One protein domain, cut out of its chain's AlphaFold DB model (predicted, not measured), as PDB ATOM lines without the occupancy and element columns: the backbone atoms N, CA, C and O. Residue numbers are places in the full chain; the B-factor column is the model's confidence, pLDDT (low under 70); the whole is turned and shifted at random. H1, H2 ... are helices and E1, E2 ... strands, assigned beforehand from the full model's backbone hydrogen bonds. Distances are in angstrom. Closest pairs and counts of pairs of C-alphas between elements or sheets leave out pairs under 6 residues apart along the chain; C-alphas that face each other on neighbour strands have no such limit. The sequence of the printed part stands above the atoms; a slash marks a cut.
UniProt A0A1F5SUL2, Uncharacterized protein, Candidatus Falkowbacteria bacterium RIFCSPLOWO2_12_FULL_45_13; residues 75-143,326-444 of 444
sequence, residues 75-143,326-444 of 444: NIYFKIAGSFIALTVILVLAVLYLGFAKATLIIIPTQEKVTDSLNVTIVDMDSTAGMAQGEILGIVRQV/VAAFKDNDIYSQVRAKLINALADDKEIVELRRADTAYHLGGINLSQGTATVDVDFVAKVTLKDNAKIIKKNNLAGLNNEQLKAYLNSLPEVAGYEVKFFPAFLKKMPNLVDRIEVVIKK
ATOM      1  N   ASN A  75     -20.412 -15.507  -9.151       60.97
ATOM      2  CA  ASN A  75     -19.933 -15.771  -7.788       60.97
ATOM      3  C   ASN A  75     -19.046 -17.022  -7.661       60.97
ATOM      4  O   ASN A  75     -18.313 -17.137  -6.683       60.97
ATOM      5  N   ILE A  76     -19.090 -17.952  -8.621       66.56
ATOM      6  CA  ILE A  76     -18.281 -19.184  -8.583       66.56
ATOM      7  C   ILE A  76     -16.888 -18.917  -9.171       66.56
ATOM      8  O   ILE A  76     -15.882 -19.239  -8.540       66.56
ATOM      9  N   TYR A  77     -16.810 -18.220 -10.310       70.44
ATOM     10  CA  TYR A  77     -15.534 -17.836 -10.926       70.44
ATOM     11  C   TYR A  77     -14.702 -16.893 -10.041       70.44
ATOM     12  O   TYR A  77     -13.491 -17.067  -9.950       70.44
ATOM     13  N   PHE A  78     -15.332 -15.957  -9.318       70.69
ATOM     14  CA  PHE A  78     -14.629 -15.097  -8.355       70.69
ATOM     15  C   PHE A  78     -14.030 -15.876  -7.170       70.69
ATOM     16  O   PHE A  78     -12.955 -15.523  -6.692       70.69
ATOM     17  N   LYS A  79     -14.679 -16.958  -6.717       77.69
ATOM     18  CA  LYS A  79     -14.168 -17.816  -5.633       77.69
ATOM     19  C   LYS A  79     -12.987 -18.675  -6.088       77.69
ATOM     20  O   LYS A  79     -12.009 -18.796  -5.358       77.69
ATOM     21  N   ILE A  80     -13.050 -19.220  -7.305       83.00
ATOM     22  CA  ILE A  80     -11.964 -20.025  -7.888       83.00
ATOM     23  C   ILE A  80     -10.746 -19.140  -8.199       83.00
ATOM     24  O   ILE A  80      -9.630 -19.481  -7.817       83.00
ATOM     25  N   ALA A  81     -10.956 -17.969  -8.811       82.88
ATOM     26  CA  ALA A  81      -9.886 -17.006  -9.074       82.88
ATOM     27  C   ALA A  81      -9.253 -16.480  -7.773       82.88
ATOM     28  O   ALA A  81      -8.029 -16.421  -7.669       82.88
ATOM     29  N   GLY A  82     -10.064 -16.178  -6.752       85.50
ATOM     30  CA  GLY A  82      -9.575 -15.792  -5.425       85.50
ATOM     31  C   GLY A  82      -8.744 -16.889  -4.754       85.50
ATOM     32  O   GLY A  82      -7.693 -16.599  -4.187       85.50
ATOM     33  N   SER A  83      -9.153 -18.156  -4.884       87.50
ATOM     34  CA  SER A  83      -8.381 -19.299  -4.382       87.50
ATOM     35  C   SER A  83      -7.045 -19.467  -5.110       87.50
ATOM     36  O   SER A  83      -6.043 -19.780  -4.474       87.50
ATOM     37  N   PHE A  84      -7.004 -19.258  -6.428       90.12
ATOM     38  CA  PHE A  84      -5.772 -19.365  -7.215       90.12
ATOM     39  C   PHE A  84      -4.780 -18.233  -6.894       90.12
ATOM     40  O   PHE A  84      -3.579 -18.468  -6.749       90.12
ATOM     41  N   ILE A  85      -5.282 -17.010  -6.703       91.56
ATOM     42  CA  ILE A  85      -4.484 -15.859  -6.254       91.56
ATOM     43  C   ILE A  85      -3.966 -16.087  -4.827       91.56
ATOM     44  O   ILE A  85      -2.794 -15.856  -4.550       91.56
ATOM     45  N   ALA A  86      -4.796 -16.610  -3.924       91.06
ATOM     46  CA  ALA A  86      -4.350 -16.968  -2.581       91.06
ATOM     47  C   ALA A  86      -3.250 -18.044  -2.612       91.06
ATOM     48  O   ALA A  86      -2.237 -17.900  -1.932       91.06
ATOM     49  N   LEU A  87      -3.400 -19.085  -3.439       92.00
ATOM     50  CA  LEU A  87      -2.409 -20.155  -3.579       92.00
ATOM     51  C   LEU A  87      -1.072 -19.637  -4.137       92.00
ATOM     52  O   LEU A  87      -0.012 -20.006  -3.637       92.00
ATOM     53  N   THR A  88      -1.112 -18.762  -5.143       91.88
ATOM     54  CA  THR A  88       0.096 -18.152  -5.728       91.88
ATOM     55  C   THR A  88       0.788 -17.204  -4.754       91.88
ATOM     56  O   THR A  88       2.008 -17.255  -4.634       91.88
ATOM     57  N   VAL A  89       0.040 -16.411  -3.983       92.94
ATOM     58  CA  VAL A  89       0.610 -15.591  -2.901       92.94
ATOM     59  C   VAL A  89       1.249 -16.471  -1.824       92.94
ATOM     60  O   VAL A  89       2.362 -16.182  -1.396       92.94
ATOM     61  N   ILE A  90       0.609 -17.575  -1.424       91.19
ATOM     62  CA  ILE A  90       1.184 -18.541  -0.472       91.19
ATOM     63  C   ILE A  90       2.474 -19.158  -1.027       91.19
ATOM     64  O   ILE A  90       3.460 -19.257  -0.300       91.19
ATOM     65  N   LEU A  91       2.499 -19.530  -2.309       89.38
ATOM     66  CA  LEU A  91       3.686 -20.073  -2.969       89.38
ATOM     67  C   LEU A  91       4.831 -19.050  -2.988       89.38
ATOM     68  O   LEU A  91       5.954 -19.376  -2.612       89.38
ATOM     69  N   VAL A  92       4.550 -17.802  -3.370       89.06
ATOM     70  CA  VAL A  92       5.541 -16.716  -3.374       89.06
ATOM     71  C   VAL A  92       6.054 -16.451  -1.960       89.06
ATOM     72  O   VAL A  92       7.263 -16.367  -1.762       89.06
ATOM     73  N   LEU A  93       5.176 -16.396  -0.955       84.31
ATOM     74  CA  LEU A  93       5.572 -16.253   0.448       84.31
ATOM     75  C   LEU A  93       6.426 -17.432   0.931       84.31
ATOM     76  O   LEU A  93       7.382 -17.210   1.666       84.31
ATOM     77  N   ALA A  94       6.139 -18.661   0.498       80.56
ATOM     78  CA  ALA A  94       6.947 -19.834   0.817       80.56
ATOM     79  C   ALA A  94       8.343 -19.772   0.169       80.56
ATOM     80  O   ALA A  94       9.342 -20.070   0.824       80.56
ATOM     81  N   VAL A  95       8.438 -19.328  -1.088       82.12
ATOM     82  CA  VAL A  95       9.723 -19.136  -1.783       82.12
ATOM     83  C   VAL A  95      10.532 -18.012  -1.137       82.12
ATOM     84  O   VAL A  95      11.725 -18.184  -0.891       82.12
ATOM     85  N   LEU A  96       9.899 -16.888  -0.791       79.38
ATOM     86  CA  LEU A  96      10.546 -15.793  -0.065       79.38
ATOM     87  C   LEU A  96      10.995 -16.247   1.331       79.38
ATOM     88  O   LEU A  96      12.119 -15.959   1.737       79.38
ATOM     89  N   TYR A  97      10.169 -17.017   2.039       76.69
ATOM     90  CA  TYR A  97      10.515 -17.601   3.334       76.69
ATOM     91  C   TYR A  97      11.780 -18.468   3.244       76.69
ATOM     92  O   TYR A  97      12.707 -18.276   4.027       76.69
ATOM     93  N   LEU A  98      11.865 -19.367   2.258       74.31
ATOM     94  CA  LEU A  98      13.051 -20.203   2.037       74.31
ATOM     95  C   LEU A  98      14.263 -19.397   1.537       74.31
ATOM     96  O   LEU A  98      15.402 -19.719   1.872       74.31
ATOM     97  N   GLY A  99      14.029 -18.345   0.749       74.88
ATOM     98  CA  GLY A  99      15.072 -17.498   0.176       74.88
ATOM     99  C   GLY A  99      15.769 -16.597   1.198       74.88
ATOM    100  O   GLY A  99      16.988 -16.426   1.116       74.88
ATOM    101  N   PHE A 100      15.018 -16.060   2.164       79.81
ATOM    102  CA  PHE A 100      15.513 -15.117   3.173       79.81
ATOM    103  C   PHE A 100      15.899 -15.757   4.508       79.81
ATOM    104  O   PHE A 100      16.608 -15.112   5.282       79.81
ATOM    105  N   ALA A 101      15.476 -16.995   4.784       84.81
ATOM    106  CA  ALA A 101      15.824 -17.684   6.021       84.81
ATOM    107  C   ALA A 101      17.338 -17.924   6.119       84.81
ATOM    108  O   ALA A 101      17.920 -18.663   5.323       84.81
ATOM    109  N   LYS A 102      17.962 -17.318   7.129       87.25
ATOM    110  CA  LYS A 102      19.363 -17.505   7.517       87.25
ATOM    111  C   LYS A 102      19.450 -17.735   9.021       87.25
ATOM    112  O   LYS A 102      18.673 -17.163   9.788       87.25
ATOM    113  N   ALA A 103      20.407 -18.553   9.439       89.19
ATOM    114  CA  ALA A 103      20.718 -18.751  10.846       89.19
ATOM    115  C   ALA A 103      22.228 -18.685  11.071       89.19
ATOM    116  O   ALA A 103      22.989 -19.368  10.387       89.19
ATOM    117  N   THR A 104      22.637 -17.893  12.055       88.38
ATOM    118  CA  THR A 104      24.015 -17.831  12.539       88.38
ATOM    119  C   THR A 104      24.065 -18.492  13.913       88.38
ATOM    120  O   THR A 104      23.453 -18.006  14.866       88.38
ATOM    121  N   LEU A 105      24.769 -19.617  13.999       87.38
ATOM    122  CA  LEU A 105      25.078 -20.317  15.237       87.38
ATOM    123  C   LEU A 105      26.440 -19.835  15.736       87.38
ATOM    124  O   LEU A 105      27.465 -20.108  15.117       87.38
ATOM    125  N   ILE A 106      26.440 -19.132  16.859       88.75
ATOM    126  CA  ILE A 106      27.645 -18.697  17.553       88.75
ATOM    127  C   ILE A 106      27.935 -19.722  18.648       88.75
ATOM    128  O   ILE A 106      27.139 -19.879  19.572       88.75
ATOM    129  N   ILE A 107      29.049 -20.431  18.542       88.19
ATOM    130  CA  ILE A 107      29.484 -21.445  19.501       88.19
ATOM    131  C   ILE A 107      30.463 -20.798  20.469       88.19
ATOM    132  O   ILE A 107      31.410 -20.142  20.043       88.19
ATOM    133  N   ILE A 108      30.244 -21.009  21.762       89.25
ATOM    134  CA  ILE A 108      31.193 -20.665  22.817       89.25
ATOM    135  C   ILE A 108      31.882 -21.979  23.207       89.25
ATOM    136  O   ILE A 108      31.242 -22.830  23.840       89.25
ATOM    137  N   PRO A 109      33.133 -22.197  22.771       88.81
ATOM    138  CA  PRO A 109      33.825 -23.452  22.999       88.81
ATOM    139  C   PRO A 109      34.205 -23.600  24.475       88.81
ATOM    140  O   PRO A 109      34.418 -22.622  25.196       88.81
ATOM    141  N   THR A 110      34.295 -24.843  24.932       88.75
ATOM    142  CA  THR A 110      34.826 -25.156  26.258       88.75
ATOM    143  C   THR A 110      36.318 -24.814  26.302       88.75
ATOM    144  O   THR A 110      37.061 -25.053  25.348       88.75
ATOM    145  N   GLN A 111      36.764 -24.230  27.415       90.81
ATOM    146  CA  GLN A 111      38.186 -24.042  27.694       90.81
ATOM    147  C   GLN A 111      38.675 -25.204  28.551       90.81
ATOM    148  O   GLN A 111      38.195 -25.416  29.666       90.81
ATOM    149  N   GLU A 112      39.642 -25.944  28.029       90.19
ATOM    150  CA  GLU A 112      40.269 -27.057  28.725       90.19
ATOM    151  C   GLU A 112      41.578 -26.596  29.359       90.19
ATOM    152  O   GLU A 112      42.304 -25.777  28.794       90.19
ATOM    153  N   LYS A 113      41.885 -27.129  30.543       91.69
ATOM    154  CA  LYS A 113      43.191 -26.941  31.172       91.69
ATOM    155  C   LYS A 113      44.077 -28.126  30.824       91.69
ATOM    156  O   LYS A 113      43.709 -29.261  31.111       91.69
ATOM    157  N   VAL A 114      45.235 -27.841  30.249       91.75
ATOM    158  CA  VAL A 114      46.285 -28.817  29.970       91.75
ATOM    159  C   VAL A 114      47.425 -28.547  30.939       91.75
ATOM    160  O   VAL A 114      47.936 -27.428  30.996       91.75
ATOM    161  N   THR A 115      47.789 -29.563  31.710       92.88
ATOM    162  CA  THR A 115      48.961 -29.553  32.587       92.88
ATOM    163  C   THR A 115      49.975 -30.527  32.020       92.88
ATOM    164  O   THR A 115      49.625 -31.668  31.725       92.88
ATOM    165  N   ASP A 116      51.203 -30.064  31.845       93.19
ATOM    166  CA  ASP A 116      52.320 -30.844  31.318       93.19
ATOM    167  C   ASP A 116      53.624 -30.291  31.918       93.19
ATOM    168  O   ASP A 116      53.629 -29.212  32.520       93.19
ATOM    169  N   SER A 117      54.713 -31.036  31.769       93.69
ATOM    170  CA  SER A 117      56.031 -30.675  32.285       93.69
ATOM    171  C   SER A 117      57.099 -30.720  31.196       93.69
ATOM    172  O   SER A 117      56.989 -31.458  30.218       93.69
ATOM    173  N   LEU A 118      58.135 -29.898  31.299       94.38
ATOM    174  CA  LEU A 118      59.244 -29.851  30.347       94.38
ATOM    175  C   LEU A 118      60.563 -29.778  31.102       94.38
ATOM    176  O   LEU A 118      60.733 -28.918  31.955       94.38
ATOM    177  N   ASN A 119      61.513 -30.622  30.720       94.50
ATOM    178  CA  ASN A 119      62.860 -30.571  31.264       94.50
ATOM    179  C   ASN A 119      63.725 -29.756  30.309       94.50
ATOM    180  O   ASN A 119      63.831 -30.094  29.127       94.50
ATOM    181  N   VAL A 120      64.328 -28.690  30.818       94.38
ATOM    182  CA  VAL A 120      65.171 -27.785  30.040       94.38
ATOM    183  C   VAL A 120      66.570 -27.770  30.622       94.38
ATOM    184  O   VAL A 120      66.750 -27.561  31.818       94.38
ATOM    185  N   THR A 121      67.579 -27.976  29.783       95.31
ATOM    186  CA  THR A 121      68.975 -27.898  30.216       95.31
ATOM    187  C   THR A 121      69.465 -26.457  30.127       95.31
ATOM    188  O   THR A 121      69.466 -25.852  29.054       95.31
ATOM    189  N   ILE A 122      69.896 -25.924  31.266       94.88
ATOM    190  CA  ILE A 122      70.600 -24.654  31.397       94.88
ATOM    191  C   ILE A 122      72.100 -24.931  31.352       94.88
ATOM    192  O   ILE A 122      72.601 -25.785  32.088       94.88
ATOM    193  N   VAL A 123      72.809 -24.196  30.504       94.69
ATOM    194  CA  VAL A 123      74.266 -24.240  30.368       94.69
ATOM    195  C   VAL A 123      74.836 -22.937  30.906       94.69
ATOM    196  O   VAL A 123      74.365 -21.853  30.551       94.69
ATOM    197  N   ASP A 124      75.833 -23.042  31.778       93.31
ATOM    198  CA  ASP A 124      76.539 -21.898  32.337       93.31
ATOM    199  C   ASP A 124      77.222 -21.084  31.232       93.31
ATOM    200  O   ASP A 124      77.794 -21.632  30.284       93.31
ATOM    201  N   MET A 125      77.181 -19.761  31.371       89.25
ATOM    202  CA  MET A 125      77.720 -18.828  30.389       89.25
ATOM    203  C   MET A 125      79.215 -18.989  30.110       89.25
ATOM    204  O   MET A 125      79.667 -18.616  29.029       89.25
ATOM    205  N   ASP A 126      79.973 -19.561  31.047       87.56
ATOM    206  CA  ASP A 126      81.405 -19.810  30.887       87.56
ATOM    207  C   ASP A 126      81.695 -21.191  30.264       87.56
ATOM    208  O   ASP A 126      82.841 -21.498  29.936       87.56
ATOM    209  N   SER A 127      80.668 -22.033  30.083       85.94
ATOM    210  CA  SER A 127      80.773 -23.434  29.640       85.94
ATOM    211  C   SER A 127      80.046 -23.713  28.316       85.94
ATOM    212  O   SER A 127      79.627 -24.834  28.050       85.94
ATOM    213  N   THR A 128      79.924 -22.718  27.431       82.88
ATOM    214  CA  THR A 128      79.146 -22.819  26.175       82.88
ATOM    215  C   THR A 128      79.762 -23.710  25.090       82.88
ATOM    216  O   THR A 128      79.192 -23.862  24.005       82.88
ATOM    217  N   ALA A 129      80.950 -24.271  25.321       78.94
ATOM    218  CA  ALA A 129      81.624 -25.135  24.358       78.94
ATOM    219  C   ALA A 129      80.856 -26.459  24.203       78.94
ATOM    220  O   ALA A 129      80.912 -27.323  25.071       78.94
ATOM    221  N   GLY A 130      80.163 -26.628  23.072       74.31
ATOM    222  CA  GLY A 130      79.379 -27.836  22.785       74.31
ATOM    223  C   GLY A 130      77.896 -27.745  23.145       74.31
ATOM    224  O   GLY A 130      77.233 -28.778  23.154       74.31
ATOM    225  N   MET A 131      77.381 -26.536  23.399       86.31
ATOM    226  CA  MET A 131      75.956 -26.297  23.639       86.31
ATOM    227  C   MET A 131      75.096 -26.842  22.485       86.31
ATOM    228  O   MET A 131      75.307 -26.502  21.316       86.31
ATOM    229  N   ALA A 132      74.134 -27.698  22.817       86.31
ATOM    230  CA  ALA A 132      73.242 -28.342  21.864       86.31
ATOM    231  C   ALA A 132      72.027 -27.465  21.519       86.31
ATOM    232  O   ALA A 132      71.649 -26.533  22.233       86.31
ATOM    233  N   GLN A 133      71.369 -27.780  20.400       82.88
ATOM    234  CA  GLN A 133      70.145 -27.091  19.997       82.88
ATOM    235  C   GLN A 133      69.007 -27.413  20.980       82.88
ATOM    236  O   GLN A 133      68.645 -28.575  21.148       82.88
ATOM    237  N   GLY A 134      68.428 -26.380  21.597       84.31
ATOM    238  CA  GLY A 134      67.378 -26.519  22.615       84.31
ATOM    239  C   GLY A 134      67.869 -26.352  24.055       84.31
ATOM    240  O   GLY A 134      67.050 -26.314  24.967       84.31
ATOM    241  N   GLU A 135      69.170 -26.187  24.279       92.81
ATOM    242  CA  GLU A 135      69.690 -25.760  25.579       92.81
ATOM    243  C   GLU A 135      69.521 -24.244  25.757       92.81
ATOM    244  O   GLU A 135      69.391 -23.500  24.778       92.81
ATOM    245  N   ILE A 136      69.504 -23.775  27.004       93.50
ATOM    246  CA  ILE A 136      69.357 -22.354  27.338       93.50
ATOM    247  C   ILE A 136      70.613 -21.856  28.032       93.50
ATOM    248  O   ILE A 136      71.165 -22.517  28.907       93.50
ATOM    249  N   LEU A 137      71.050 -20.660  27.650       93.56
ATOM    250  CA  LEU A 137      72.178 -19.996  28.282       93.56
ATOM    251  C   LEU A 137      71.750 -19.384  29.621       93.56
ATOM    252  O   LEU A 137      70.772 -18.636  29.687       93.56
ATOM    253  N   GLY A 138      72.508 -19.658  30.675       93.88
ATOM    254  CA  GLY A 138      72.244 -19.142  32.011       93.88
ATOM    255  C   GLY A 138      73.486 -19.154  32.892       93.88
ATOM    256  O   GLY A 138      74.613 -19.102  32.409       93.88
ATOM    257  N   ILE A 139      73.270 -19.224  34.199       93.94
ATOM    258  CA  ILE A 139      74.312 -19.382  35.215       93.94
ATOM    259  C   ILE A 139      74.044 -20.674  35.963       93.94
ATOM    260  O   ILE A 139      72.929 -20.864  36.445       93.94
ATOM    261  N   VAL A 140      75.061 -21.519  36.111       94.44
ATOM    262  CA  VAL A 140      75.030 -22.727  36.939       94.44
ATOM    263  C   VAL A 140      76.284 -22.748  37.804       94.44
ATOM    264  O   VAL A 140      77.352 -23.187  37.384       94.44
ATOM    265  N   ARG A 141      76.169 -22.261  39.045       92.31
ATOM    266  CA  ARG A 141      77.327 -22.094  39.937       92.31
ATOM    267  C   ARG A 141      77.069 -22.610  41.336       92.31
ATOM    268  O   ARG A 141      75.985 -22.441  41.889       92.31
ATOM    269  N   GLN A 142      78.114 -23.173  41.935       92.75
ATOM    270  CA  GLN A 142      78.116 -23.518  43.348       92.75
ATOM    271  C   GLN A 142      78.734 -22.375  44.161       92.75
ATOM    272  O   GLN A 142      79.890 -22.007  43.954       92.75
ATOM    273  N   VAL A 143      77.970 -21.824  45.101       92.50
ATOM    274  CA  VAL A 143      78.379 -20.703  45.951       92.50
ATOM    275  C   VAL A 143      78.520 -21.188  47.395       92.50
ATOM    276  O   VAL A 143      77.567 -21.748  47.947       92.50
ATOM    277  N   VAL A 326      73.198 -22.576  42.347       93.69
ATOM    278  CA  VAL A 326      72.350 -21.554  41.750       93.69
ATOM    279  C   VAL A 326      72.199 -21.869  40.276       93.69
ATOM    280  O   VAL A 326      73.209 -22.020  39.593       93.69
ATOM    281  N   ALA A 327      70.956 -21.922  39.808       94.75
ATOM    282  CA  ALA A 327      70.611 -21.941  38.395       94.75
ATOM    283  C   ALA A 327      69.806 -20.678  38.066       94.75
ATOM    284  O   ALA A 327      68.681 -20.530  38.543       94.75
ATOM    285  N   ALA A 328      70.375 -19.755  37.294       94.75
ATOM    286  CA  ALA A 328      69.688 -18.544  36.842       94.75
ATOM    287  C   ALA A 328      69.558 -18.553  35.318       94.75
ATOM    288  O   ALA A 328      70.508 -18.893  34.619       94.75
ATOM    289  N   PHE A 329      68.383 -18.218  34.796       93.75
ATOM    290  CA  PHE A 329      68.064 -18.334  33.371       93.75
ATOM    291  C   PHE A 329      66.938 -17.381  32.999       93.75
ATOM    292  O   PHE A 329      66.062 -17.126  33.820       93.75
ATOM    293  N   LYS A 330      66.921 -16.929  31.741       93.12
ATOM    294  CA  LYS A 330      65.871 -16.053  31.212       93.12
ATOM    295  C   LYS A 330      64.553 -16.800  31.066       93.12
ATOM    296  O   LYS A 330      64.459 -17.783  30.331       93.12
ATOM    297  N   ASP A 331      63.507 -16.276  31.698       89.88
ATOM    298  CA  ASP A 331      62.168 -16.873  31.680       89.88
ATOM    299  C   ASP A 331      61.604 -16.955  30.254       89.88
ATOM    300  O   ASP A 331      60.959 -17.929  29.872       89.88
ATOM    301  N   ASN A 332      61.896 -15.940  29.431       91.38
ATOM    302  CA  ASN A 332      61.466 -15.879  28.032       91.38
ATOM    303  C   ASN A 332      61.949 -17.069  27.191       91.38
ATOM    304  O   ASN A 332      61.195 -17.554  26.342       91.38
ATOM    305  N   ASP A 333      63.169 -17.547  27.435       92.31
ATOM    306  CA  ASP A 333      63.766 -18.623  26.649       92.31
ATOM    307  C   ASP A 333      63.061 -19.949  26.960       92.31
ATOM    308  O   ASP A 333      62.609 -20.631  26.037       92.31
ATOM    309  N   ILE A 334      62.825 -20.250  28.244       92.38
ATOM    310  CA  ILE A 334      62.037 -21.424  28.656       92.38
ATOM    311  C   ILE A 334      60.611 -21.320  28.127       92.38
ATOM    312  O   ILE A 334      60.072 -22.272  27.560       92.38
ATOM    313  N   TYR A 335      59.993 -20.151  28.267       91.94
ATOM    314  CA  TYR A 335      58.614 -19.943  27.854       91.94
ATOM    315  C   TYR A 335      58.416 -20.162  26.346       91.94
ATOM    316  O   TYR A 335      57.378 -20.674  25.914       91.94
ATOM    317  N   SER A 336      59.422 -19.823  25.532       91.88
ATOM    318  CA  SER A 336      59.414 -20.101  24.093       91.88
ATOM    319  C   SER A 336      59.409 -21.608  23.797       91.88
ATOM    320  O   SER A 336      58.647 -22.059  22.937       91.88
ATOM    321  N   GLN A 337      60.168 -22.396  24.564       92.81
ATOM    322  CA  GLN A 337      60.221 -23.853  24.435       92.81
ATOM    323  C   GLN A 337      58.942 -24.526  24.933       92.81
ATOM    324  O   GLN A 337      58.411 -25.399  24.248       92.81
ATOM    325  N   VAL A 338      58.390 -24.072  26.064       93.31
ATOM    326  CA  VAL A 338      57.086 -24.525  26.575       93.31
ATOM    327  C   VAL A 338      56.001 -24.295  25.523       93.31
ATOM    328  O   VAL A 338      55.235 -25.205  25.199       93.31
ATOM    329  N   ARG A 339      55.964 -23.099  24.920       92.12
ATOM    330  CA  ARG A 339      55.000 -22.779  23.862       92.12
ATOM    331  C   ARG A 339      55.190 -23.661  22.627       92.12
ATOM    332  O   ARG A 339      54.197 -24.135  22.082       92.12
ATOM    333  N   ALA A 340      56.429 -23.891  22.191       91.56
ATOM    334  CA  ALA A 340      56.725 -24.759  21.052       91.56
ATOM    335  C   ALA A 340      56.304 -26.214  21.315       91.56
ATOM    336  O   ALA A 340      55.631 -26.814  20.476       91.56
ATOM    337  N   LYS A 341      56.617 -26.755  22.501       91.50
ATOM    338  CA  LYS A 341      56.177 -28.091  22.925       91.50
ATOM    339  C   LYS A 341      54.654 -28.196  22.901       91.50
ATOM    340  O   LYS A 341      54.120 -29.138  22.323       91.50
ATOM    341  N   LEU A 342      53.960 -27.218  23.482       91.31
ATOM    342  CA  LEU A 342      52.504 -27.233  23.558       91.31
ATOM    343  C   LEU A 342      51.853 -27.147  22.170       91.31
ATOM    344  O   LEU A 342      50.914 -27.885  21.905       91.31
ATOM    345  N   ILE A 343      52.368 -26.308  21.265       89.94
ATOM    346  CA  ILE A 343      51.874 -26.234  19.877       89.94
ATOM    347  C   ILE A 343      52.037 -27.579  19.160       89.94
ATOM    348  O   ILE A 343      51.118 -27.998  18.465       89.94
ATOM    349  N   ASN A 344      53.168 -28.261  19.351       89.12
ATOM    350  CA  ASN A 344      53.434 -29.554  18.718       89.12
ATOM    351  C   ASN A 344      52.627 -30.710  19.333       89.12
ATOM    352  O   ASN A 344      52.380 -31.705  18.658       89.12
ATOM    353  N   ALA A 345      52.247 -30.602  20.609       88.31
ATOM    354  CA  ALA A 345      51.465 -31.615  21.317       88.31
ATOM    355  C   ALA A 345      49.943 -31.434  21.158       88.31
ATOM    356  O   ALA A 345      49.182 -32.369  21.414       88.31
ATOM    357  N   LEU A 346      49.484 -30.239  20.776       88.00
ATOM    358  CA  LEU A 346      48.065 -29.945  20.592       88.00
ATOM    359  C   LEU A 346      47.515 -30.557  19.303       88.00
ATOM    360  O   LEU A 346      48.183 -30.605  18.276       88.00
ATOM    361  N   ALA A 347      46.250 -30.976  19.357       84.94
ATOM    362  CA  ALA A 347      45.510 -31.377  18.168       84.94
ATOM    363  C   ALA A 347      45.337 -30.190  17.200       84.94
ATOM    364  O   ALA A 347      45.216 -29.037  17.623       84.94
ATOM    365  N   ASP A 348      45.282 -30.476  15.897       84.62
ATOM    366  CA  ASP A 348      45.226 -29.462  14.833       84.62
ATOM    367  C   ASP A 348      44.031 -28.505  14.938       84.62
ATOM    368  O   ASP A 348      44.088 -27.390  14.417       84.62
ATOM    369  N   ASP A 349      42.956 -28.915  15.604       85.06
ATOM    370  CA  ASP A 349      41.729 -28.157  15.821       85.06
ATOM    371  C   ASP A 349      41.722 -27.339  17.123       85.06
ATOM    372  O   ASP A 349      40.767 -26.598  17.359       85.06
ATOM    373  N   LYS A 350      42.784 -27.408  17.937       87.81
ATOM    374  CA  LYS A 350      42.926 -26.674  19.203       87.81
ATOM    375  C   LYS A 350      44.020 -25.613  19.147       87.81
ATOM    376  O   LYS A 350      45.026 -25.743  18.456       87.81
ATOM    377  N   GLU A 351      43.841 -24.546  19.913       89.88
ATOM    378  CA  GLU A 351      44.813 -23.470  20.088       89.88
ATOM    379  C   GLU A 351      44.948 -23.047  21.551       89.88
ATOM    380  O   GLU A 351      44.072 -23.283  22.385       89.88
ATOM    381  N   ILE A 352      46.072 -22.401  21.854       91.25
ATOM    382  CA  ILE A 352      46.385 -21.884  23.185       91.25
ATOM    383  C   ILE A 352      45.687 -20.534  23.356       91.25
ATOM    384  O   ILE A 352      46.001 -19.579  22.647       91.25
ATOM    385  N   VAL A 353      44.777 -20.448  24.324       90.19
ATOM    386  CA  VAL A 353      44.090 -19.201  24.701       90.19
ATOM    387  C   VAL A 353      44.913 -18.430  25.717       90.19
ATOM    388  O   VAL A 353      45.083 -17.219  25.614       90.19
ATOM    389  N   GLU A 354      45.417 -19.142  26.720       89.88
ATOM    390  CA  GLU A 354      46.131 -18.541  27.833       89.88
ATOM    391  C   GLU A 354      47.244 -19.483  28.283       89.88
ATOM    392  O   GLU A 354      47.021 -20.665  28.528       89.88
ATOM    393  N   LEU A 355      48.444 -18.938  28.416       90.38
ATOM    394  CA  LEU A 355      49.559 -19.555  29.115       90.38
ATOM    395  C   LEU A 355      50.068 -18.456  30.051       90.38
ATOM    396  O   LEU A 355      50.302 -17.328  29.612       90.38
ATOM    397  N   ARG A 356      50.095 -18.721  31.357       88.62
ATOM    398  CA  ARG A 356      50.468 -17.721  32.363       88.62
ATOM    399  C   ARG A 356      51.765 -18.147  33.016       88.62
ATOM    400  O   ARG A 356      51.835 -19.239  33.557       88.62
ATOM    401  N   ARG A 357      52.728 -17.230  33.095       87.56
ATOM    402  CA  ARG A 357      53.975 -17.437  33.857       87.56
ATOM    403  C   ARG A 357      53.718 -17.698  35.344       87.56
ATOM    404  O   ARG A 357      54.444 -18.446  35.973       87.56
ATOM    405  N   ALA A 358      52.659 -17.102  35.896       87.25
ATOM    406  CA  ALA A 358      52.260 -17.308  37.291       87.25
ATOM    407  C   ALA A 358      51.760 -18.734  37.587       87.25
ATOM    408  O   ALA A 358      51.737 -19.125  38.749       87.25
ATOM    409  N   ASP A 359      51.361 -19.480  36.552       88.19
ATOM    410  CA  ASP A 359      50.933 -20.877  36.663       88.19
ATOM    411  C   ASP A 359      52.069 -21.841  36.260       88.19
ATOM    412  O   ASP A 359      51.820 -23.027  36.041       88.19
ATOM    413  N   THR A 360      53.300 -21.327  36.141       90.38
ATOM    414  CA  THR A 360      54.509 -22.106  35.873       90.38
ATOM    415  C   THR A 360      55.319 -22.253  37.158       90.38
ATOM    416  O   THR A 360      55.603 -21.265  37.838       90.38
ATOM    417  N   ALA A 361      55.702 -23.480  37.491       92.38
ATOM    418  CA  ALA A 361      56.610 -23.786  38.585       92.38
ATOM    419  C   ALA A 361      57.944 -24.295  38.031       92.38
ATOM    420  O   ALA A 361      57.984 -25.016  37.037       92.38
ATOM    421  N   TYR A 362      59.029 -23.900  38.695       92.50
ATOM    422  CA  TYR A 362      60.386 -24.268  38.319       92.50
ATOM    423  C   TYR A 362      61.039 -25.063  39.442       92.50
ATOM    424  O   TYR A 362      61.085 -24.612  40.593       92.50
ATOM    425  N   HIS A 363      61.590 -26.216  39.090       91.69
ATOM    426  CA  HIS A 363      62.307 -27.097  39.996       91.69
ATOM    427  C   HIS A 363      63.688 -27.408  39.425       91.69
ATOM    428  O   HIS A 363      63.855 -27.531  38.216       91.69
ATOM    429  N   LEU A 364      64.697 -27.484  40.293       91.56
ATOM    430  CA  LEU A 364      66.025 -27.914  39.872       91.56
ATOM    431  C   LEU A 364      66.051 -29.445  39.862       91.56
ATOM    432  O   LEU A 364      65.675 -30.073  40.850       91.56
ATOM    433  N   GLY A 365      66.435 -30.012  38.725       89.00
ATOM    434  CA  GLY A 365      66.591 -31.442  38.504       89.00
ATOM    435  C   GLY A 365      68.061 -31.853  38.602       89.00
ATOM    436  O   GLY A 365      68.742 -31.592  39.590       89.00
ATOM    437  N   GLY A 366      68.578 -32.524  37.569       89.69
ATOM    438  CA  GLY A 366      69.970 -32.984  37.535       89.69
ATOM    439  C   GLY A 366      70.984 -31.843  37.404       89.69
ATOM    440  O   GLY A 366      70.808 -30.947  36.588       89.69
ATOM    441  N   ILE A 367      72.082 -31.896  38.160       91.06
ATOM    442  CA  ILE A 367      73.155 -30.889  38.124       91.06
ATOM    443  C   ILE A 367      74.479 -31.575  37.790       91.06
ATOM    444  O   ILE A 367      74.867 -32.541  38.446       91.06
ATOM    445  N   ASN A 368      75.215 -31.031  36.822       91.50
ATOM    446  CA  ASN A 368      76.588 -31.416  36.529       91.50
ATOM    447  C   ASN A 368      77.506 -30.188  36.550       91.50
ATOM    448  O   ASN A 368      77.735 -29.532  35.536       91.50
ATOM    449  N   LEU A 369      78.083 -29.908  37.722       88.50
ATOM    450  CA  LEU A 369      78.991 -28.773  37.918       88.50
ATOM    451  C   LEU A 369      80.278 -28.879  37.083       88.50
ATOM    452  O   LEU A 369      80.842 -27.854  36.723       88.50
ATOM    453  N   SER A 370      80.737 -30.092  36.747       87.88
ATOM    454  CA  SER A 370      81.933 -30.289  35.912       87.88
ATOM    455  C   SER A 370      81.696 -29.907  34.453       87.88
ATOM    456  O   SER A 370      82.634 -29.527  33.762       87.88
ATOM    457  N   GLN A 371      80.453 -30.041  33.985       86.88
ATOM    458  CA  GLN A 371      80.032 -29.635  32.641       86.88
ATOM    459  C   GLN A 371      79.365 -28.252  32.628       86.88
ATOM    460  O   GLN A 371      79.018 -27.767  31.558       86.88
ATOM    461  N   GLY A 372      79.173 -27.626  33.795       90.88
ATOM    462  CA  GLY A 372      78.464 -26.355  33.912       90.88
ATOM    463  C   GLY A 372      76.995 -26.449  33.500       90.88
ATOM    464  O   GLY A 372      76.463 -25.488  32.959       90.88
ATOM    465  N   THR A 373      76.335 -27.594  33.704       93.06
ATOM    466  CA  THR A 373      74.942 -27.796  33.278       93.06
ATOM    467  C   THR A 373      74.008 -28.090  34.445       93.06
ATOM    468  O   THR A 373      74.385 -28.727  35.432       93.06
ATOM    469  N   ALA A 374      72.767 -27.623  34.333       94.56
ATOM    470  CA  ALA A 374      71.682 -27.973  35.236       94.56
ATOM    471  C   ALA A 374      70.380 -28.172  34.461       94.56
ATOM    472  O   ALA A 374      70.034 -27.378  33.594       94.56
ATOM    473  N   THR A 375      69.638 -29.219  34.784       95.00
ATOM    474  CA  THR A 375      68.292 -29.450  34.272       95.00
ATOM    475  C   THR A 375      67.296 -28.719  35.157       95.00
ATOM    476  O   THR A 375      67.338 -28.841  36.377       95.00
ATOM    477  N   VAL A 376      66.401 -27.958  34.541       95.12
ATOM    478  CA  VAL A 376      65.269 -27.305  35.188       95.12
ATOM    479  C   VAL A 376      64.006 -28.011  34.726       95.12
ATOM    480  O   VAL A 376      63.709 -28.041  33.531       95.12
ATOM    481  N   ASP A 377      63.273 -28.568  35.679       94.69
ATOM    482  CA  ASP A 377      61.967 -29.165  35.453       94.69
ATOM    483  C   ASP A 377      60.914 -28.055  35.559       94.69
ATOM    484  O   ASP A 377      60.825 -27.333  36.557       94.69
ATOM    485  N   VAL A 378      60.160 -27.874  34.481       94.88
ATOM    486  CA  VAL A 378      59.207 -26.781  34.293       94.88
ATOM    487  C   VAL A 378      57.809 -27.369  34.246       94.88
ATOM    488  O   VAL A 378      57.422 -27.948  33.232       94.88
ATOM    489  N   ASP A 379      57.034 -27.189  35.307       94.81
ATOM    490  CA  ASP A 379      55.625 -27.573  35.341       94.81
ATOM    491  C   ASP A 379      54.774 -26.382  34.921       94.81
ATOM    492  O   ASP A 379      54.906 -25.297  35.485       94.81
ATOM    493  N   PHE A 380      53.884 -26.553  33.945       94.12
ATOM    494  CA  PHE A 380      53.067 -25.449  33.444       94.12
ATOM    495  C   PHE A 380      51.612 -25.847  33.222       94.12
ATOM    496  O   PHE A 380      51.268 -26.999  32.947       94.12
ATOM    497  N   VAL A 381      50.738 -24.844  33.309       94.00
ATOM    498  CA  VAL A 381      49.314 -24.978  33.002       94.00
ATOM    499  C   VAL A 381      48.940 -24.034  31.869       94.00
ATOM    500  O   VAL A 381      49.140 -22.822  31.945       94.00
ATOM    501  N   ALA A 382      48.340 -24.595  30.826       93.50
ATOM    502  CA  ALA A 382      47.794 -23.849  29.706       93.50
ATOM    503  C   ALA A 382      46.277 -24.010  29.628       93.50
ATOM    504  O   ALA A 382      45.729 -25.071  29.930       93.50
ATOM    505  N   LYS A 383      45.591 -22.962  29.174       92.25
ATOM    506  CA  LYS A 383      44.202 -23.040  28.733       92.25
ATOM    507  C   LYS A 383      44.162 -23.120  27.224       92.25
ATOM    508  O   LYS A 383      44.718 -22.262  26.533       92.25
ATOM    509  N   VAL A 384      43.461 -24.124  26.729       91.62
ATOM    510  CA  VAL A 384      43.308 -24.377  25.301       91.62
ATOM    511  C   VAL A 384      41.835 -24.374  24.931       91.62
ATOM    512  O   VAL A 384      40.969 -24.689  25.749       91.62
ATOM    513  N   THR A 385      41.544 -23.974  23.702       90.44
ATOM    514  CA  THR A 385      40.189 -24.000  23.150       90.44
ATOM    515  C   THR A 385      40.223 -24.367  21.676       90.44
ATOM    516  O   THR A 385      41.295 -24.523  21.094       90.44
ATOM    517  N   LEU A 386      39.053 -24.537  21.076       87.38
ATOM    518  CA  LEU A 386      38.939 -24.830  19.656       87.38
ATOM    519  C   LEU A 386      39.340 -23.627  18.798       87.38
ATOM    520  O   LEU A 386      38.943 -22.495  19.070       87.38
ATOM    521  N   LYS A 387      40.070 -23.892  17.712       84.56
ATOM    522  CA  LYS A 387      40.353 -22.904  16.665       84.56
ATOM    523  C   LYS A 387      39.065 -22.461  15.981       84.56
ATOM    524  O   LYS A 387      38.134 -23.244  15.813       84.56
ATOM    525  N   ASP A 388      39.069 -21.242  15.448       77.81
ATOM    526  CA  ASP A 388      37.917 -20.664  14.738       77.81
ATOM    527  C   ASP A 388      37.475 -21.473  13.505       77.81
ATOM    528  O   ASP A 388      36.316 -21.422  13.096       77.81
ATOM    529  N   ASN A 389      38.396 -22.230  12.904       71.75
ATOM    530  CA  ASN A 389      38.151 -23.071  11.733       71.75
ATOM    531  C   ASN A 389      37.915 -24.554  12.076       71.75
ATOM    532  O   ASN A 389      37.838 -25.378  11.157       71.75
ATOM    533  N   ALA A 390      37.810 -24.905  13.361       76.94
ATOM    534  CA  ALA A 390      37.582 -26.274  13.792       76.94
ATOM    535  C   ALA A 390      36.237 -26.780  13.245       76.94
ATOM    536  O   ALA A 390      35.165 -26.236  13.522       76.94
ATOM    537  N   LYS A 391      36.274 -27.846  12.437       75.75
ATOM    538  CA  LYS A 391      35.079 -28.450  11.818       75.75
ATOM    539  C   LYS A 391      34.372 -29.412  12.777       75.75
ATOM    540  O   LYS A 391      34.046 -30.536  12.403       75.75
ATOM    541  N   ILE A 392      34.119 -28.956  13.999       74.31
ATOM    542  CA  ILE A 392      33.501 -29.756  15.067       74.31
ATOM    543  C   ILE A 392      32.012 -30.025  14.819       74.31
ATOM    544  O   ILE A 392      31.490 -31.079  15.179       74.31
ATOM    545  N   ILE A 393      31.323 -29.115  14.118       80.81
ATOM    546  CA  ILE A 393      29.903 -29.263  13.784       80.81
ATOM    547  C   ILE A 393      29.703 -29.407  12.279       80.81
ATOM    548  O   ILE A 393      29.966 -28.496  11.490       80.81
ATOM    549  N   LYS A 394      29.147 -30.550  11.869       83.19
ATOM    550  CA  LYS A 394      28.684 -30.757  10.494       83.19
ATOM    551  C   LYS A 394      27.374 -30.000  10.293       83.19
ATOM    552  O   LYS A 394      26.360 -30.358  10.886       83.19
ATOM    553  N   LYS A 395      27.369 -29.002   9.405       82.88
ATOM    554  CA  LYS A 395      26.179 -28.183   9.102       82.88
ATOM    555  C   LYS A 395      24.949 -29.015   8.692       82.88
ATOM    556  O   LYS A 395      23.827 -28.623   8.993       82.88
ATOM    557  N   ASN A 396      25.151 -30.192   8.090       82.88
ATOM    558  CA  ASN A 396      24.073 -31.127   7.732       82.88
ATOM    559  C   ASN A 396      23.259 -31.599   8.944       82.88
ATOM    560  O   ASN A 396      22.063 -31.831   8.818       82.88
ATOM    561  N   ASN A 397      23.887 -31.703  10.116       85.44
ATOM    562  CA  ASN A 397      23.221 -32.143  11.339       85.44
ATOM    563  C   ASN A 397      22.378 -31.029  11.977       85.44
ATOM    564  O   ASN A 397      21.605 -31.306  12.884       85.44
ATOM    565  N   LEU A 398      22.531 -29.780  11.522       86.50
ATOM    566  CA  LEU A 398      21.802 -28.619  12.033       86.50
ATOM    567  C   LEU A 398      20.547 -28.302  11.212       86.50
ATOM    568  O   LEU A 398      19.645 -27.627  11.708       86.50
ATOM    569  N   ALA A 399      20.486 -28.761   9.960       87.81
ATOM    570  CA  ALA A 399      19.416 -28.421   9.033       87.81
ATOM    571  C   ALA A 399      18.045 -28.885   9.550       87.81
ATOM    572  O   ALA A 399      17.851 -30.046   9.902       87.81
ATOM    573  N   GLY A 400      17.083 -27.961   9.605       85.12
ATOM    574  CA  GLY A 400      15.703 -28.250  10.008       85.12
ATOM    575  C   GLY A 400      15.474 -28.530  11.501       85.12
ATOM    576  O   GLY A 400      14.321 -28.729  11.897       85.12
ATOM    577  N   LEU A 401      16.518 -28.504  12.342       90.06
ATOM    578  CA  LEU A 401      16.365 -28.689  13.786       90.06
ATOM    579  C   LEU A 401      15.512 -27.574  14.406       90.06
ATOM    580  O   LEU A 401      15.666 -26.385  14.106       90.06
ATOM    581  N   ASN A 402      14.613 -27.964  15.309       89.25
ATOM    582  CA  ASN A 402      13.923 -27.018  16.180       89.25
ATOM    583  C   ASN A 402      14.819 -26.613  17.372       89.25
ATOM    584  O   ASN A 402      15.870 -27.210  17.601       89.25
ATOM    585  N   ASN A 403      14.408 -25.609  18.150       86.56
ATOM    586  CA  ASN A 403      15.211 -25.111  19.274       86.56
ATOM    587  C   ASN A 403      15.544 -26.182  20.332       86.56
ATOM    588  O   ASN A 403      16.633 -26.150  20.900       86.56
ATOM    589  N   GLU A 404      14.636 -27.125  20.603       88.56
ATOM    590  CA  GLU A 404      14.845 -28.182  21.604       88.56
ATOM    591  C   GLU A 404      15.818 -29.255  21.107       88.56
ATOM    592  O   GLU A 404      16.731 -29.647  21.827       88.56
ATOM    593  N   GLN A 405      15.667 -29.682  19.854       90.69
ATOM    594  CA  GLN A 405      16.550 -30.640  19.194       90.69
ATOM    595  C   GLN A 405      17.949 -30.059  18.998       90.69
ATOM    596  O   GLN A 405      18.936 -30.748  19.238       90.69
ATOM    597  N   LEU A 406      18.042 -28.781  18.617       89.00
ATOM    598  CA  LEU A 406      19.310 -28.068  18.511       89.00
ATOM    599  C   LEU A 406      20.006 -27.992  19.870       89.00
ATOM    600  O   LEU A 406      21.191 -28.293  19.965       89.00
ATOM    601  N   LYS A 407      19.264 -27.650  20.930       89.38
ATOM    602  CA  LYS A 407      19.791 -27.642  22.297       89.38
ATOM    603  C   LYS A 407      20.301 -29.020  22.714       89.38
ATOM    604  O   LYS A 407      21.401 -29.119  23.243       89.38
ATOM    605  N   ALA A 408      19.522 -30.073  22.472       90.19
ATOM    606  CA  ALA A 408      19.916 -31.441  22.796       90.19
ATOM    607  C   ALA A 408      21.184 -31.868  22.036       90.19
ATOM    608  O   ALA A 408      22.085 -32.449  22.633       90.19
ATOM    609  N   TYR A 409      21.279 -31.527  20.748       89.69
ATOM    610  CA  TYR A 409      22.452 -31.812  19.925       89.69
ATOM    611  C   TYR A 409      23.700 -31.067  20.414       89.69
ATOM    612  O   TYR A 409      24.729 -31.696  20.642       89.69
ATOM    613  N   LEU A 410      23.617 -29.754  20.641       88.38
ATOM    614  CA  LEU A 410      24.766 -28.963  21.095       88.38
ATOM    615  C   LEU A 410      25.222 -29.369  22.498       88.38
ATOM    616  O   LEU A 410      26.417 -29.479  22.732       88.38
ATOM    617  N   ASN A 411      24.288 -29.700  23.394       88.06
ATOM    618  CA  ASN A 411      24.617 -30.208  24.727       88.06
ATOM    619  C   ASN A 411      25.239 -31.616  24.711       88.06
ATOM    620  O   ASN A 411      25.821 -32.025  25.712       88.06
ATOM    621  N   SER A 412      25.094 -32.376  23.620       88.00
ATOM    622  CA  SER A 412      25.762 -33.676  23.476       88.00
ATOM    623  C   SER A 412      27.246 -33.548  23.117       88.00
ATOM    624  O   SER A 412      27.981 -34.527  23.229       88.00
ATOM    625  N   LEU A 413      27.695 -32.355  22.705       87.31
ATOM    626  CA  LEU A 413      29.080 -32.084  22.336       87.31
ATOM    627  C   LEU A 413      29.849 -31.549  23.558       87.31
ATOM    628  O   LEU A 413      29.550 -30.448  24.019       87.31
ATOM    629  N   PRO A 414      30.857 -32.274  24.080       83.00
ATOM    630  CA  PRO A 414      31.611 -31.842  25.265       83.00
ATOM    631  C   PRO A 414      32.445 -30.572  25.018       83.00
ATOM    632  O   PRO A 414      32.761 -29.821  25.941       83.00
ATOM    633  N   GLU A 415      32.764 -30.305  23.756       83.00
ATOM    634  CA  GLU A 415      33.568 -29.166  23.316       83.00
ATOM    635  C   GLU A 415      32.779 -27.842  23.285       83.00
ATOM    636  O   GLU A 415      33.363 -26.782  23.063       83.00
ATOM    637  N   VAL A 416      31.457 -27.880  23.511       85.62
ATOM    638  CA  VAL A 416      30.567 -26.711  23.478       85.62
ATOM    639  C   VAL A 416      30.106 -26.359  24.894       85.62
ATOM    640  O   VAL A 416      29.241 -27.024  25.462       85.62
ATOM    641  N   ALA A 417      30.631 -25.270  25.455       86.19
ATOM    642  CA  ALA A 417      30.211 -24.764  26.766       86.19
ATOM    643  C   ALA A 417      28.907 -23.955  26.685       86.19
ATOM    644  O   ALA A 417      28.119 -23.915  27.633       86.19
ATOM    645  N   GLY A 418      28.673 -23.296  25.552       86.19
ATOM    646  CA  GLY A 418      27.476 -22.504  25.321       86.19
ATOM    647  C   GLY A 418      27.278 -22.183  23.849       86.19
ATOM    648  O   GLY A 418      28.148 -22.415  23.013       86.19
ATOM    649  N   TYR A 419      26.110 -21.643  23.520       89.38
ATOM    650  CA  TYR A 419      25.814 -21.222  22.161       89.38
ATOM    651  C   TYR A 419      24.793 -20.082  22.137       89.38
ATOM    652  O   TYR A 419      23.944 -19.957  23.020       89.38
ATOM    653  N   GLU A 420      24.856 -19.268  21.092       89.25
ATOM    654  CA  GLU A 420      23.888 -18.225  20.774       89.25
ATOM    655  C   GLU A 420      23.400 -18.442  19.340       89.25
ATOM    656  O   GLU A 420      24.182 -18.702  18.429       89.25
ATOM    657  N   VAL A 421      22.089 -18.354  19.126       89.75
ATOM    658  CA  VAL A 421      21.486 -18.542  17.804       89.75
ATOM    659  C   VAL A 421      20.839 -17.244  17.364       89.75
ATOM    660  O   VAL A 421      19.933 -16.744  18.031       89.75
ATOM    661  N   LYS A 422      21.264 -16.723  16.214       89.69
ATOM    662  CA  LYS A 422      20.663 -15.547  15.584       89.69
ATOM    663  C   LYS A 422      19.945 -15.964  14.316       89.69
ATOM    664  O   LYS A 422      20.567 -16.406  13.355       89.69
ATOM    665  N   PHE A 423      18.630 -15.808  14.319       88.50
ATOM    666  CA  PHE A 423      17.812 -16.039  13.141       88.50
ATOM    667  C   PHE A 423      17.557 -14.741  12.387       88.50
ATOM    668  O   PHE A 423      17.258 -13.707  12.989       88.50
ATOM    669  N   PHE A 424      17.604 -14.815  11.060       84.94
ATOM    670  CA  PHE A 424      17.135 -13.756  10.187       84.94
ATOM    671  C   PHE A 424      16.135 -14.326   9.173       84.94
ATOM    672  O   PHE A 424      16.498 -15.226   8.415       84.94
ATOM    673  N   PRO A 425      14.896 -13.811   9.123       82.44
ATOM    674  CA  PRO A 425      14.302 -12.816  10.026       82.44
ATOM    675  C   PRO A 425      14.101 -13.323  11.473       82.44
ATOM    676  O   PRO A 425      13.987 -14.523  11.710       82.44
ATOM    677  N   ALA A 426      13.993 -12.412  12.448       83.62
ATOM    678  CA  ALA A 426      13.958 -12.744  13.884       83.62
ATOM    679  C   ALA A 426      12.742 -13.580  14.346       83.62
ATOM    680  O   ALA A 426      12.729 -14.090  15.463       83.62
ATOM    681  N   PHE A 427      11.711 -13.727  13.508       80.75
ATOM    682  CA  PHE A 427      10.512 -14.513  13.822       80.75
ATOM    683  C   PHE A 427      10.671 -16.026  13.580       80.75
ATOM    684  O   PHE A 427       9.758 -16.794  13.898       80.75
ATOM    685  N   LEU A 428      11.791 -16.477  13.001       83.31
ATOM    686  CA  LEU A 428      12.045 -17.901  12.770       83.31
ATOM    687  C   LEU A 428      12.295 -18.640  14.094       83.31
ATOM    688  O   LEU A 428      12.947 -18.133  15.002       83.31
ATOM    689  N   LYS A 429      11.783 -19.872  14.188       83.12
ATOM    690  CA  LYS A 429      11.900 -20.739  15.381       83.12
ATOM    691  C   LYS A 429      12.633 -22.059  15.108       83.12
ATOM    692  O   LYS A 429      12.639 -22.948  15.958       83.12
ATOM    693  N   LYS A 430      13.153 -22.226  13.890       86.69
ATOM    694  CA  LYS A 430      13.783 -23.454  13.395       86.69
ATOM    695  C   LYS A 430      14.961 -23.106  12.499       86.69
ATOM    696  O   LYS A 430      14.945 -22.066  11.839       86.69
ATOM    697  N   MET A 431      15.941 -24.001  12.456       88.25
ATOM    698  CA  MET A 431      17.052 -23.911  11.517       88.25
ATOM    699  C   MET A 431      16.558 -24.002  10.066       88.25
ATOM    700  O   MET A 431      15.650 -24.792   9.784       88.25
ATOM    701  N   PRO A 432      17.140 -23.228   9.131       86.12
ATOM    702  CA  PRO A 432      16.904 -23.408   7.704       86.12
ATOM    703  C   PRO A 432      17.186 -24.852   7.270       86.12
ATOM    704  O   PRO A 432      18.101 -25.497   7.774       86.12
ATOM    705  N   ASN A 433      16.417 -25.358   6.306       84.19
ATOM    706  CA  ASN A 433      16.652 -26.695   5.745       84.19
ATOM    707  C   ASN A 433      17.854 -26.720   4.786       84.19
ATOM    708  O   ASN A 433      18.410 -27.781   4.522       84.19
ATOM    709  N   LEU A 434      18.247 -25.561   4.246       83.81
ATOM    710  CA  LEU A 434      19.399 -25.437   3.359       83.81
ATOM    711  C   LEU A 434      20.663 -25.190   4.182       83.81
ATOM    712  O   LEU A 434      20.770 -24.189   4.889       83.81
ATOM    713  N   VAL A 435      21.639 -26.077   4.019       83.69
ATOM    714  CA  VAL A 435      22.932 -26.061   4.718       83.69
ATOM    715  C   VAL A 435      23.704 -24.758   4.468       83.69
ATOM    716  O   VAL A 435      24.296 -24.200   5.390       83.69
ATOM    717  N   ASP A 436      23.620 -24.213   3.253       84.81
ATOM    718  CA  ASP A 436      24.289 -22.965   2.850       84.81
ATOM    719  C   ASP A 436      23.742 -21.718   3.554       84.81
ATOM    720  O   ASP A 436      24.354 -20.651   3.528       84.81
ATOM    721  N   ARG A 437      22.570 -21.831   4.189       85.38
ATOM    722  CA  ARG A 437      21.945 -20.757   4.969       85.38
ATOM    723  C   ARG A 437      22.291 -20.818   6.457       85.38
ATOM    724  O   ARG A 437      21.796 -19.982   7.217       85.38
ATOM    725  N   ILE A 438      23.116 -21.785   6.861       86.50
ATOM    726  CA  ILE A 438      23.603 -21.950   8.228       86.50
ATOM    727  C   ILE A 438      25.069 -21.517   8.285       86.50
ATOM    728  O   ILE A 438      25.963 -22.119   7.674       86.50
ATOM    729  N   GLU A 439      25.317 -20.464   9.046       85.56
ATOM    730  CA  GLU A 439      26.651 -19.976   9.362       85.56
ATOM    731  C   GLU A 439      27.015 -20.407  10.781       85.56
ATOM    732  O   GLU A 439      26.204 -20.283  11.696       85.56
ATOM    733  N   VAL A 440      28.218 -20.947  10.956       84.62
ATOM    734  CA  VAL A 440      28.730 -21.370  12.261       84.62
ATOM    735  C   VAL A 440      29.955 -20.523  12.550       84.62
ATOM    736  O   VAL A 440      30.888 -20.515  11.750       84.62
ATOM    737  N   VAL A 441      29.922 -19.798  13.663       85.25
ATOM    738  CA  VAL A 441      30.988 -18.898  14.107       85.25
ATOM    739  C   VAL A 441      31.395 -19.314  15.512       85.25
ATOM    740  O   VAL A 441      30.534 -19.535  16.357       85.25
ATOM    741  N   ILE A 442      32.690 -19.410  15.778       83.44
ATOM    742  CA  ILE A 442      33.210 -19.681  17.120       83.44
ATOM    743  C   ILE A 442      33.536 -18.330  17.766       83.44
ATOM    744  O   ILE A 442      34.157 -17.471  17.143       83.44
ATOM    745  N   LYS A 443      33.044 -18.097  18.986       80.19
ATOM    746  CA  LYS A 443      33.256 -16.861  19.748       80.19
ATOM    747  C   LYS A 443      34.012 -17.186  21.030       80.19
ATOM    748  O   LYS A 443      33.505 -17.942  21.856       80.19
ATOM    749  N   LYS A 444      35.207 -16.607  21.149       67.88
ATOM    750  CA  LYS A 444      36.169 -16.832  22.235       67.88
ATOM    751  C   LYS A 444      35.819 -16.063  23.501       67.88
ATOM    752  O   LYS A 444      35.307 -14.922  23.375       67.88
TER     753      LYS A 444
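Overview. This is residues 75 to 143 and 326 to 444 of the 444 residues of an uncharacterized protein of Candidatus Falkowbacteria bacterium RIFCSPLOWO2_12_FULL_45_13 (UniProt A0A1F5SUL2). A long rod is built of two bodies in a row with a bare helix sticking out at one end: a long, strongly twisted sheet of E2 to E7 curls round H2, a small three-stranded sheet of E8, E1 and E9 with H3 over E8 follows, and residues 75 to 96 of H1 stand free beyond it. E1 runs on into E2 across a break of 2 residues, at 51 degrees, joining the two sheets. The printed part has 188 residues, with named elements in the order H1 E1 E2 E3 E4 H2 E5 E6 E7 H3 E8 E9; the class is mixed, helices and strands. The larger sheet is branched, and the smaller one, in the order E8, E1, E9, is mixed. The whole is extended, with a radius of gyration of the C-alphas of 29.5 A and spans of 112 by 27 by 20 A.

Along the chain. In the larger sheet, E2 is residues 112 to 124, 36.8 A long, E3 136 to 143, E4 326 to 330, E5 350 to 355, E6 361 to 368, and E7 373 to 386, 38.6 A long. H2 is residues 331 to 345, 21.0 A long. In the smaller sheet, E1 is residues 102 to 109, E8 416 to 424 and E9 438 to 442, where C-alpha 442 is at (33.210, -19.681, 17.120). H3 is residues 403 to 411. H1 is residues 75 to 100, 37.1 A long, from C-alpha 75 at (-19.933, -15.771, -7.788).

Arrangement. E7 bends by 52 degrees at residue 383; E2 lies on one side of it, E5 and E6 on the other side. E2 and E7 are antiparallel, with N 118 and O 378 at 2.8 A. E5 and E7 are antiparallel, with N 353 and O 383 at 2.9 A. E6 and E7 form a hairpin, with N 363 and O 377 at 2.9 A. E3 is parallel to E2, with N 123 and O 136 at 2.8 A, and antiparallel to E4, with N 139 and O 328 at 2.8 A. H2 is on this sheet; its closest C-alphas to E2 are those of Val 338 and Leu 118, 6.9 A apart. E1 is antiparallel to E8, with N 106 and O 420 at 2.8 A, and parallel to E9, with N 105 and O 439 at 2.8 A. H3 is on this sheet, over E8, and runs along the strands, at 27 degrees to E8 on the local plane, which only just can be fitted, to 6 C-alphas; the closest C-alphas are those of Leu 410 and Val 416, 6.7 A. H1 is on neither sheet. Every O i to N i+4 pair is within hydrogen-bond range in H2 and H3, and 21 of 22 in H1.

Size, cuts and confidence. The C-alphas of Asn 75 and Val 143, the two farthest apart, are 112.1 A apart. Residues 144 to 325 are cut out, with 7.4 A between C-alphas 143 and 326. The links E2 to E3, E7 to H3 and E8 to E9 are long. Mean pLDDT of the printed part is 87.6; residues 75, 76 and 444 are under 70.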